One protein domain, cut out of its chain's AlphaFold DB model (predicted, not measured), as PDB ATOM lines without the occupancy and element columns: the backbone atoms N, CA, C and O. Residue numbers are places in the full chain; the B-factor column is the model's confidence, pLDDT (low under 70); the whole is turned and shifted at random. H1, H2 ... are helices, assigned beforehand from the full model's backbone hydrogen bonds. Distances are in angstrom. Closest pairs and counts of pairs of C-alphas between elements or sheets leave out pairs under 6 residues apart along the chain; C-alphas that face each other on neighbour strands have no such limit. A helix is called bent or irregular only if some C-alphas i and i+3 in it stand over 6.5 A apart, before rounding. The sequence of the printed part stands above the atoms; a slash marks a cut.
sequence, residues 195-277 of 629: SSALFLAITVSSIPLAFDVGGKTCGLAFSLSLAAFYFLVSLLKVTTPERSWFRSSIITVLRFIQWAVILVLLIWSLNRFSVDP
ATOM      1  N   SER A 195     177.802 143.727 102.632       79.94
ATOM      2  CA  SER A 195     176.909 143.243 103.698       79.94
ATOM      3  C   SER A 195     176.505 144.358 104.676       79.94
ATOM      4  O   SER A 195     175.348 144.417 105.089       79.94
ATOM      5  N   SER A 196     177.422 145.278 104.999       77.69
ATOM      6  CA  SER A 196     177.135 146.434 105.866       77.69
ATOM      7  C   SER A 196     176.231 147.468 105.182       77.69
ATOM      8  O   SER A 196     175.332 148.011 105.819       77.69
ATOM      9  N   ALA A 197     176.446 147.725 103.889       74.25
ATOM     10  CA  ALA A 197     175.615 148.621 103.090       74.25
ATOM     11  C   ALA A 197     174.198 148.057 102.893       74.25
ATOM     12  O   ALA A 197     173.226 148.791 103.036       74.25
ATOM     13  N   LEU A 198     174.074 146.750 102.647       77.94
ATOM     14  CA  LEU A 198     172.794 146.055 102.496       77.94
ATOM     15  C   LEU A 198     172.012 146.011 103.823       77.94
ATOM     16  O   LEU A 198     170.806 146.242 103.828       77.94
ATOM     17  N   PHE A 199     172.695 145.817 104.959       80.50
ATOM     18  CA  PHE A 199     172.090 145.943 106.292       80.50
ATOM     19  C   PHE A 199     171.551 147.356 106.564       80.50
ATOM     20  O   PHE A 199     170.427 147.516 107.044       80.50
ATOM     21  N   LEU A 200     172.344 148.384 106.236       75.06
ATOM     22  CA  LEU A 200     171.943 149.782 106.383       75.06
ATOM     23  C   LEU A 200     170.755 150.100 105.468       75.06
ATOM     24  O   LEU A 200     169.778 150.667 105.943       75.06
ATOM     25  N   ALA A 201     170.791 149.671 104.203       73.12
ATOM     26  CA  ALA A 201     169.704 149.866 103.246       73.12
ATOM     27  C   ALA A 201     168.388 149.225 103.719       73.12
ATOM     28  O   ALA A 201     167.362 149.897 103.709       73.12
ATOM     29  N   ILE A 202     168.411 147.978 104.207       77.56
ATOM     30  CA  ILE A 202     167.217 147.326 104.778       77.56
ATOM     31  C   ILE A 202     166.712 148.086 106.008       77.56
ATOM     32  O   ILE A 202     165.519 148.368 106.106       77.56
ATOM     33  N   THR A 203     167.606 148.453 106.934       76.75
ATOM     34  CA  THR A 203     167.217 149.177 108.157       76.75
ATOM     35  C   THR A 203     166.582 150.525 107.816       76.75
ATOM     36  O   THR A 203     165.530 150.857 108.357       76.75
ATOM     37  N   VAL A 204     167.172 151.272 106.877       76.00
ATOM     38  CA  VAL A 204     166.651 152.561 106.407       76.00
ATOM     39  C   VAL A 204     165.308 152.370 105.703       76.00
ATOM     40  O   VAL A 204     164.316 152.904 106.183       76.00
ATOM     41  N   SER A 205     165.220 151.547 104.654       75.00
ATOM     42  CA  SER A 205     163.976 151.354 103.889       75.00
ATOM     43  C   SER A 205     162.825 150.719 104.686       75.00
ATOM     44  O   SER A 205     161.667 150.893 104.313       75.00
ATOM     45  N   SER A 206     163.103 150.026 105.799       79.69
ATOM     46  CA  SER A 206     162.053 149.435 106.646       79.69
ATOM     47  C   SER A 206     161.173 150.465 107.370       79.69
ATOM     48  O   SER A 206     159.993 150.200 107.591       79.69
ATOM     49  N   ILE A 207     161.706 151.643 107.723       80.56
ATOM     50  CA  ILE A 207     160.950 152.653 108.486       80.56
ATOM     51  C   ILE A 207     159.942 153.412 107.597       80.56
ATOM     52  O   ILE A 207     158.781 153.466 107.995       80.56
ATOM     53  N   PRO A 208     160.287 153.931 106.396       76.06
ATOM     54  CA  PRO A 208     159.315 154.489 105.455       76.06
ATOM     55  C   PRO A 208     158.181 153.514 105.157       76.06
ATOM     56  O   PRO A 208     157.026 153.902 105.261       76.06
ATOM     57  N   LEU A 209     158.499 152.239 104.906       75.50
ATOM     58  CA  LEU A 209     157.508 151.193 104.648       75.50
ATOM     59  C   LEU A 209     156.513 151.019 105.816       75.50
ATOM     60  O   LEU A 209     155.319 150.843 105.583       75.50
ATOM     61  N   ALA A 210     156.975 151.121 107.067       79.06
ATOM     62  CA  ALA A 210     156.111 151.061 108.248       79.06
ATOM     63  C   ALA A 210     155.191 152.291 108.405       79.06
ATOM     64  O   ALA A 210     154.088 152.148 108.934       79.06
ATOM     65  N   PHE A 211     155.634 153.477 107.966       75.69
ATOM     66  CA  PHE A 211     154.836 154.712 107.959       75.69
ATOM     67  C   PHE A 211     153.857 154.789 106.778       75.69
ATOM     68  O   PHE A 211     152.766 155.328 106.944       75.69
ATOM     69  N   ASP A 212     154.244 154.259 105.618       72.38
ATOM     70  CA  ASP A 212     153.476 154.270 104.369       72.38
ATOM     71  C   ASP A 212     152.324 153.251 104.416       72.38
ATOM     72  O   ASP A 212     151.155 153.620 104.332       72.38
ATOM     73  N   VAL A 213     152.631 151.975 104.686       72.06
ATOM     74  CA  VAL A 213     151.627 150.892 104.727       72.06
ATOM     75  C   VAL A 213     150.840 150.870 106.041       72.06
ATOM     76  O   VAL A 213     149.664 150.516 106.059       72.06
ATOM     77  N   GLY A 214     151.476 151.222 107.163       66.69
ATOM     78  CA  GLY A 214     150.865 151.142 108.495       66.69
ATOM     79  C   GLY A 214     150.404 152.477 109.088       66.69
ATOM     80  O   GLY A 214     149.846 152.493 110.186       66.69
ATOM     81  N   GLY A 215     150.659 153.602 108.415       73.00
ATOM     82  CA  GLY A 215     150.396 154.936 108.952       73.00
ATOM     83  C   GLY A 215     151.283 155.319 110.149       73.00
ATOM     84  O   GLY A 215     152.206 154.610 110.559       73.00
ATOM     85  N   LYS A 216     150.984 156.480 110.751       75.81
ATOM     86  CA  LYS A 216     151.769 157.072 111.852       75.81
ATOM     87  C   LYS A 216     151.989 156.123 113.029       75.81
ATOM     88  O   LYS A 216     153.098 156.040 113.548       75.81
ATOM     89  N   THR A 217     150.924 155.486 113.507       78.50
ATOM     90  CA  THR A 217     150.931 154.671 114.730       78.50
ATOM     91  C   THR A 217     151.839 153.460 114.574       78.50
ATOM     92  O   THR A 217     152.680 153.231 115.440       78.50
ATOM     93  N   CYS A 218     151.766 152.770 113.432       81.50
ATOM     94  CA  CYS A 218     152.708 151.713 113.070       81.50
ATOM     95  C   CYS A 218     154.144 152.241 112.948       81.50
ATOM     96  O   CYS A 218     155.039 151.706 113.599       81.50
ATOM     97  N   GLY A 219     154.375 153.322 112.195       82.62
ATOM     98  CA  GLY A 219     155.712 153.901 112.023       82.62
ATOM     99  C   GLY A 219     156.376 154.356 113.333       82.62
ATOM    100  O   GLY A 219     157.573 154.128 113.554       82.62
ATOM    101  N   LEU A 220     155.604 154.940 114.255       85.88
ATOM    102  CA  LEU A 220     156.075 155.300 115.595       85.88
ATOM    103  C   LEU A 220     156.285 154.081 116.498       85.88
ATOM    104  O   LEU A 220     157.284 154.046 117.211       85.88
ATOM    105  N   ALA A 221     155.417 153.068 116.455       86.94
ATOM    106  CA  ALA A 221     155.612 151.832 117.217       86.94
ATOM    107  C   ALA A 221     156.837 151.040 116.730       86.94
ATOM    108  O   ALA A 221     157.626 150.533 117.535       86.94
ATOM    109  N   PHE A 222     157.040 150.976 115.414       89.25
ATOM    110  CA  PHE A 222     158.200 150.344 114.797       89.25
ATOM    111  C   PHE A 222     159.494 151.079 115.165       89.25
ATOM    112  O   PHE A 222     160.409 150.473 115.716       89.25
ATOM    113  N   SER A 223     159.555 152.398 114.962       91.19
ATOM    114  CA  SER A 223     160.739 153.190 115.330       91.19
ATOM    115  C   SER A 223     161.036 153.179 116.834       91.19
ATOM    116  O   SER A 223     162.204 153.080 117.208       91.19
ATOM    117  N   LEU A 224     160.014 153.215 117.699       91.00
ATOM    118  CA  LEU A 224     160.172 153.111 119.153       91.00
ATOM    119  C   LEU A 224     160.706 151.736 119.568       91.00
ATOM    120  O   LEU A 224     161.666 151.661 120.333       91.00
ATOM    121  N   SER A 225     160.122 150.648 119.057       90.75
ATOM    122  CA  SER A 225     160.576 149.284 119.372       90.75
ATOM    123  C   SER A 225     161.988 149.011 118.847       90.75
ATOM    124  O   SER A 225     162.797 148.403 119.552       90.75
ATOM    125  N   LEU A 226     162.336 149.540 117.671       89.62
ATOM    126  CA  LEU A 226     163.684 149.462 117.112       89.62
ATOM    127  C   LEU A 226     164.689 150.285 117.940       89.62
ATOM    128  O   LEU A 226     165.750 149.776 118.304       89.62
ATOM    129  N   ALA A 227     164.351 151.527 118.304       90.31
ATOM    130  CA  ALA A 227     165.184 152.364 119.167       90.31
ATOM    131  C   ALA A 227     165.391 151.725 120.553       90.31
ATOM    132  O   ALA A 227     166.517 151.714 121.052       90.31
ATOM    133  N   ALA A 228     164.344 151.133 121.137       90.19
ATOM    134  CA  ALA A 228     164.409 150.397 122.397       90.19
ATOM    135  C   ALA A 228     165.280 149.132 122.290       90.19
ATOM    136  O   ALA A 228     166.118 148.901 123.160       90.19
ATOM    137  N   PHE A 229     165.157 148.351 121.208       91.31
ATOM    138  CA  PHE A 229     166.022 147.193 120.953       91.31
ATOM    139  C   PHE A 229     167.501 147.597 120.915       91.31
ATOM    140  O   PHE A 229     168.313 147.035 121.653       91.31
ATOM    141  N   TYR A 230     167.865 148.610 120.123       89.56
ATOM    142  CA  TYR A 230     169.258 149.058 120.058       89.56
ATOM    143  C   TYR A 230     169.734 149.732 121.352       89.56
ATOM    144  O   TYR A 230     170.890 149.540 121.729       89.56
ATOM    145  N   PHE A 231     168.862 150.440 122.077       90.62
ATOM    146  CA  PHE A 231     169.173 150.975 123.405       90.62
ATOM    147  C   PHE A 231     169.502 149.854 124.401       90.62
ATOM    148  O   PHE A 231     170.525 149.933 125.079       90.62
ATOM    149  N   LEU A 232     168.712 148.774 124.437       89.81
ATOM    150  CA  LEU A 232     168.976 147.597 125.274       89.81
ATOM    151  C   LEU A 232     170.267 146.874 124.863       89.81
ATOM    152  O   LEU A 232     171.064 146.505 125.725       89.81
ATOM    153  N   VAL A 233     170.528 146.725 123.559       87.75
ATOM    154  CA  VAL A 233     171.786 146.156 123.041       87.75
ATOM    155  C   VAL A 233     172.998 147.018 123.417       87.75
ATOM    156  O   VAL A 233     174.078 146.478 123.664       87.75
ATOM    157  N   SER A 234     172.854 148.342 123.476       87.50
ATOM    158  CA  SER A 234     173.919 149.248 123.916       87.50
ATOM    159  C   SER A 234     174.100 149.262 125.432       87.50
ATOM    160  O   SER A 234     175.234 149.150 125.895       87.50
ATOM    161  N   LEU A 235     173.012 149.269 126.205       87.69
ATOM    162  CA  LEU A 235     173.044 149.116 127.660       87.69
ATOM    163  C   LEU A 235     173.751 147.811 128.061       87.69
ATOM    164  O   LEU A 235     174.646 147.833 128.898       87.69
ATOM    165  N   LEU A 236     173.434 146.697 127.394       85.25
ATOM    166  CA  LEU A 236     174.045 145.385 127.634       85.25
ATOM    167  C   LEU A 236     175.557 145.349 127.337       85.25
ATOM    168  O   LEU A 236     176.297 144.623 128.003       85.25
ATOM    169  N   LYS A 237     176.046 146.143 126.371       80.94
ATOM    170  CA  LYS A 237     177.495 146.303 126.121       80.94
ATOM    171  C   LYS A 237     178.190 147.063 127.250       80.94
ATOM    172  O   LYS A 237     179.326 146.725 127.566       80.94
ATOM    173  N   VAL A 238     177.520 148.060 127.834       83.00
ATOM    174  CA  VAL A 238     178.049 148.897 128.925       83.00
ATOM    175  C   VAL A 238     178.020 148.155 130.267       83.00
ATOM    176  O   VAL A 238     178.981 148.240 131.026       83.00
ATOM    177  N   THR A 239     176.963 147.391 130.562       83.19
ATOM    178  CA  THR A 239     176.824 146.675 131.846       83.19
ATOM    179  C   THR A 239     177.624 145.373 131.933       83.19
ATOM    180  O   THR A 239     177.916 144.915 133.036       83.19
ATOM    181  N   THR A 240     177.994 144.757 130.804       80.12
ATOM    182  CA  THR A 240     178.688 143.457 130.810       80.12
ATOM    183  C   THR A 240     180.216 143.632 130.755       80.12
ATOM    184  O   THR A 240     180.713 144.279 129.831       80.12
ATOM    185  N   PRO A 241     181.005 143.025 131.666       73.94
ATOM    186  CA  PRO A 241     182.451 143.252 131.740       73.94
ATOM    187  C   PRO A 241     183.233 142.735 130.519       73.94
ATOM    188  O   PRO A 241     182.998 141.628 130.026       73.94
ATOM    189  N   GLU A 242     184.229 143.526 130.098       64.19
ATOM    190  CA  GLU A 242     185.105 143.336 128.922       64.19
ATOM    191  C   GLU A 242     185.625 141.900 128.732       64.19
ATOM    192  O   GLU A 242     185.655 141.378 127.620       64.19
ATOM    193  N   ARG A 243     186.045 141.254 129.825       67.56
ATOM    194  CA  ARG A 243     186.818 139.999 129.808       67.56
ATOM    195  C   ARG A 243     185.963 138.727 129.697       67.56
ATOM    196  O   ARG A 243     186.511 137.627 129.672       67.56
ATOM    197  N   SER A 244     184.634 138.842 129.668       79.38
ATOM    198  CA  SER A 244     183.741 137.676 129.703       79.38
ATOM    199  C   SER A 244     183.508 137.057 128.320       79.38
ATOM    200  O   SER A 244     183.011 137.717 127.407       79.38
ATOM    201  N   TRP A 245     183.755 135.749 128.180       78.25
ATOM    202  CA  TRP A 245     183.370 134.988 126.980       78.25
ATOM    203  C   TRP A 245     181.862 135.086 126.697       78.25
ATOM    204  O   TRP A 245     181.460 135.234 125.545       78.25
ATOM    205  N   PHE A 246     181.034 135.130 127.749       78.19
ATOM    206  CA  PHE A 246     179.582 135.310 127.656       78.19
ATOM    207  C   PHE A 246     179.202 136.613 126.932       78.19
ATOM    208  O   PHE A 246     178.316 136.593 126.080       78.19
ATOM    209  N   ARG A 247     179.929 137.720 127.174       79.50
ATOM    210  CA  ARG A 247     179.751 138.993 126.446       79.50
ATOM    211  C   ARG A 247     180.029 138.825 124.955       79.50
ATOM    212  O   ARG A 247     179.242 139.284 124.133       79.50
ATOM    213  N   SER A 248     181.134 138.164 124.607       77.44
ATOM    214  CA  SER A 248     181.521 137.934 123.209       77.44
ATOM    215  C   SER A 248     180.495 137.067 122.471       77.44
ATOM    216  O   SER A 248     180.056 137.421 121.375       77.44
ATOM    217  N   SER A 249     180.033 135.985 123.107       83.12
ATOM    218  CA  SER A 249     178.986 135.107 122.575       83.12
ATOM    219  C   SER A 249     177.655 135.846 122.397       83.12
ATOM    220  O   SER A 249     177.097 135.817 121.302       83.12
ATOM    221  N   ILE A 250     177.184 136.583 123.410       84.25
ATOM    222  CA  ILE A 250     175.944 137.376 123.335       84.25
ATOM    223  C   ILE A 250     176.014 138.442 122.239       84.25
ATOM    224  O   ILE A 250     175.102 138.528 121.421       84.25
ATOM    225  N   ILE A 251     177.095 139.226 122.167       81.62
ATOM    226  CA  ILE A 251     177.247 140.263 121.133       81.62
ATOM    227  C   ILE A 251     177.323 139.629 119.737       81.62
ATOM    228  O   ILE A 251     176.760 140.176 118.789       81.62
ATOM    229  N   THR A 252     177.959 138.462 119.599       81.94
ATOM    230  CA  THR A 252     178.019 137.730 118.325       81.94
ATOM    231  C   THR A 252     176.639 137.230 117.901       81.94
ATOM    232  O   THR A 252     176.244 137.471 116.760       81.94
ATOM    233  N   VAL A 253     175.874 136.613 118.809       86.38
ATOM    234  CA  VAL A 253     174.490 136.174 118.555       86.38
ATOM    235  C   VAL A 253     173.601 137.366 118.197       86.38
ATOM    236  O   VAL A 253     172.916 137.320 117.179       86.38
ATOM    237  N   LEU A 254     173.678 138.472 118.946       84.81
ATOM    238  CA  LEU A 254     172.924 139.699 118.656       84.81
ATOM    239  C   LEU A 254     173.255 140.281 117.270       84.81
ATOM    240  O   LEU A 254     172.354 140.710 116.549       84.81
ATOM    241  N   ARG A 255     174.526 140.235 116.849       81.62
ATOM    242  CA  ARG A 255     174.970 140.706 115.523       81.62
ATOM    243  C   ARG A 255     174.429 139.856 114.362       81.62
ATOM    244  O   ARG A 255     174.363 140.353 113.236       81.62
ATOM    245  N   PHE A 256     174.044 138.605 114.606       83.69
ATOM    246  CA  PHE A 256     173.318 137.795 113.623       83.69
ATOM    247  C   PHE A 256     171.800 137.987 113.745       83.69
ATOM    248  O   PHE A 256     171.143 138.250 112.740       83.69
ATOM    249  N   ILE A 257     171.242 137.952 114.962       86.44
ATOM    250  CA  ILE A 257     169.787 138.003 115.175       86.44
ATOM    251  C   ILE A 257     169.161 139.353 114.795       86.44
ATOM    252  O   ILE A 257     167.997 139.374 114.409       86.44
ATOM    253  N   GLN A 258     169.915 140.462 114.828       86.38
ATOM    254  CA  GLN A 258     169.428 141.803 114.457       86.38
ATOM    255  C   GLN A 258     168.738 141.852 113.080       86.38
ATOM    256  O   GLN A 258     167.763 142.579 112.918       86.38
ATOM    257  N   TRP A 259     169.178 141.032 112.115       83.44
ATOM    258  CA  TRP A 259     168.547 140.915 110.794       83.44
ATOM    259  C   TRP A 259     167.118 140.362 110.881       83.44
ATOM    260  O   TRP A 259     166.206 140.897 110.258       83.44
ATOM    261  N   ALA A 260     166.918 139.317 111.689       85.44
ATOM    262  CA  ALA A 260     165.601 138.744 111.939       85.44
ATOM    263  C   ALA A 260     164.745 139.663 112.826       85.44
ATOM    264  O   ALA A 260     163.554 139.802 112.578       85.44
ATOM    265  N   VAL A 261     165.345 140.333 113.819       87.56
ATOM    266  CA  VAL A 261     164.635 141.258 114.720       87.56
ATOM    267  C   VAL A 261     164.017 142.429 113.954       87.56
ATOM    268  O   VAL A 261     162.859 142.737 114.211       87.56
ATOM    269  N   ILE A 262     164.719 143.037 112.990       86.06
ATOM    270  CA  ILE A 262     164.151 144.115 112.154       86.06
ATOM    271  C   ILE A 262     162.880 143.632 111.435       86.06
ATOM    272  O   ILE A 262     161.847 144.296 111.499       86.06
ATOM    273  N   LEU A 263     162.933 142.455 110.803       84.31
ATOM    274  CA  LEU A 263     161.802 141.892 110.062       84.31
ATOM    275  C   LEU A 263     160.641 141.480 110.986       84.31
ATOM    276  O   LEU A 263     159.484 141.757 110.679       84.31
ATOM    277  N   VAL A 264     160.938 140.861 112.132       86.44
ATOM    278  CA  VAL A 264     159.928 140.456 113.126       86.44
ATOM    279  C   VAL A 264     159.252 141.673 113.760       86.44
ATOM    280  O   VAL A 264     158.032 141.668 113.898       86.44
ATOM    281  N   LEU A 265     160.004 142.729 114.094       86.62
ATOM    282  CA  LEU A 265     159.436 143.977 114.611       86.62
ATOM    283  C   LEU A 265     158.549 144.674 113.573       86.62
ATOM    284  O   LEU A 265     157.505 145.189 113.956       86.62
ATOM    285  N   LEU A 266     158.920 144.648 112.287       82.38
ATOM    286  CA  LEU A 266     158.126 145.232 111.199       82.38
ATOM    287  C   LEU A 266     156.802 144.477 110.987       82.38
ATOM    288  O   LEU A 266     155.741 145.090 110.889       82.38
ATOM    289  N   ILE A 267     156.850 143.141 110.958       82.44
ATOM    290  CA  ILE A 267     155.651 142.295 110.843       82.44
ATOM    291  C   ILE A 267     154.753 142.471 112.077       82.44
ATOM    292  O   ILE A 267     153.533 142.571 111.945       82.44
ATOM    293  N   TRP A 268     155.343 142.550 113.274       85.31
ATOM    294  CA  TRP A 268     154.613 142.801 114.516       85.31
ATOM    295  C   TRP A 268     153.962 144.189 114.538       85.31
ATOM    296  O   TRP A 268     152.786 144.290 114.886       85.31
ATOM    297  N   SER A 269     154.680 145.246 114.139       84.19
ATOM    298  CA  SER A 269     154.135 146.607 114.135       84.19
ATOM    299  C   SER A 269     153.009 146.761 113.119       84.19
ATOM    300  O   SER A 269     151.992 147.362 113.454       84.19
ATOM    301  N   LEU A 270     153.144 146.166 111.927       81.06
ATOM    302  CA  LEU A 270     152.069 146.135 110.933       81.06
ATOM    303  C   LEU A 270     150.843 145.399 111.498       81.06
ATOM    304  O   LEU A 270     149.811 146.024 111.693       81.06
ATOM    305  N   ASN A 271     150.972 144.128 111.894       81.44
ATOM    306  CA  ASN A 271     149.851 143.323 112.412       81.44
ATOM    307  C   ASN A 271     149.157 143.936 113.656       81.44
ATOM    308  O   ASN A 271     147.962 143.741 113.882       81.44
ATOM    309  N   ARG A 272     149.893 144.681 114.494       75.12
ATOM    310  CA  ARG A 272     149.336 145.335 115.689       75.12
ATOM    311  C   ARG A 272     148.684 146.690 115.390       75.12
ATOM    312  O   ARG A 272     147.621 146.940 115.963       75.12
ATOM    313  N   PHE A 273     149.296 147.524 114.541       74.56
ATOM    314  CA  PHE A 273     148.996 148.960 114.409       74.56
ATOM    315  C   PHE A 273     148.614 149.443 112.996       74.56
ATOM    316  O   PHE A 273     148.369 150.643 112.846       74.56
ATOM    317  N   SER A 274     148.581 148.583 111.970       73.19
ATOM    318  CA  SER A 274     148.019 148.960 110.666       73.19
ATOM    319  C   SER A 274     146.544 149.324 110.819       73.19
ATOM    320  O   SER A 274     145.809 148.649 111.538       73.19
ATOM    321  N   VAL A 275     146.110 150.381 110.137       58.72
ATOM    322  CA  VAL A 275     144.719 150.842 110.184       58.72
ATOM    323  C   VAL A 275     143.836 149.894 109.372       58.72
ATOM    324  O   VAL A 275     143.970 149.835 108.152       58.72
ATOM    325  N   ASP A 276     142.909 149.195 110.031       48.03
ATOM    326  CA  ASP A 276     141.790 148.550 109.335       48.03
ATOM    327  C   ASP A 276     140.943 149.649 108.663       48.03
ATOM    328  O   ASP A 276     140.536 150.591 109.353       48.03
ATOM    329  N   PRO A 277     140.664 149.580 107.348       45.56
ATOM    330  CA  PRO A 277     140.074 150.697 106.598       45.56
ATOM    331  C   PRO A 277     138.657 151.076 107.056       45.56
ATOM    332  O   PRO A 277     138.249 152.220 106.874       45.56
TER     333      PRO A 277
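This is residues 195 to 277 of the 629 residues of an uncharacterized protein of Penicillium nalgiovense (UniProt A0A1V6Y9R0). Three long helical rods make the shape: H1 doubles back at a bend into a narrow V of two arms, H1a and H1b, and H2 runs side by side with H1b as a long helical hairpin, its later part also packed on H1a. The turn of the hairpin sticks out at one end with residues 241 to 246, and the bend of H1 lies toward the other end. The printed part has 83 residues with two named helices, H1 then H2, and no named strand; the class is all helix. The whole is loose, with a radius of gyration of the C-alphas of 14.8 A, a rod spanning 53 by 25 by 15 A.

Find C-alpha 195 at (176.909, 143.243, 103.698), where H1, residues 195 to 239, begins. By its hydrogen bonds it was assigned as one helix, but it is bent: C-alphas 213 and 216 are 9.4 A apart. Its arms are H1a, residues 195 to 213, 26.4 A long, and H1b, residues 216 to 239, 33.7 A long. H2, residues 245 to 273, runs 39.2 A to C-alpha 273 at (148.996, 148.960, 114.409). It has a kink of 52 degrees near residue 259, and is neither bent nor irregular, but only just: C-alphas 256 and 259 are 6.4 A apart.

Look first at Phe 211 and Gly 219, the closest C-alphas of H1a and H1b, 4.2 A apart; these arms touch with residues 207 to 212 and 217 to 223 alone, opposite ways at a tilt of 36 degrees, only just steep. H1b and H2 touch as a hairpin, opposite ways at a shallow tilt of 11 degrees, the C-alphas of Cys 218 and Phe 273 closest at 4.8 A. H2 touches H1a with residues 259 to 270 alone, the same way at a shallow tilt of 25 degrees, the C-alphas of Ala 210 and Leu 266 closest at 6.8 A. The helix packing is mostly aligned, but only just, with 2 of 3 touching pairs at a shallow tilt. In H1b every O i to N i+4 pair is within hydrogen-bond range; in H1a 13 of 15 are, in H2 22 of 25.

The C-alphas of Arg 243 and Pro 277 are the two farthest apart, 53.3 A. The printed part has no cut, and the link from H1 to H2 is tight. Look for pLDDT under 70 at residue 214, residues 242 to 243 and residues 275 to 277; the mean of the printed part is 80.3.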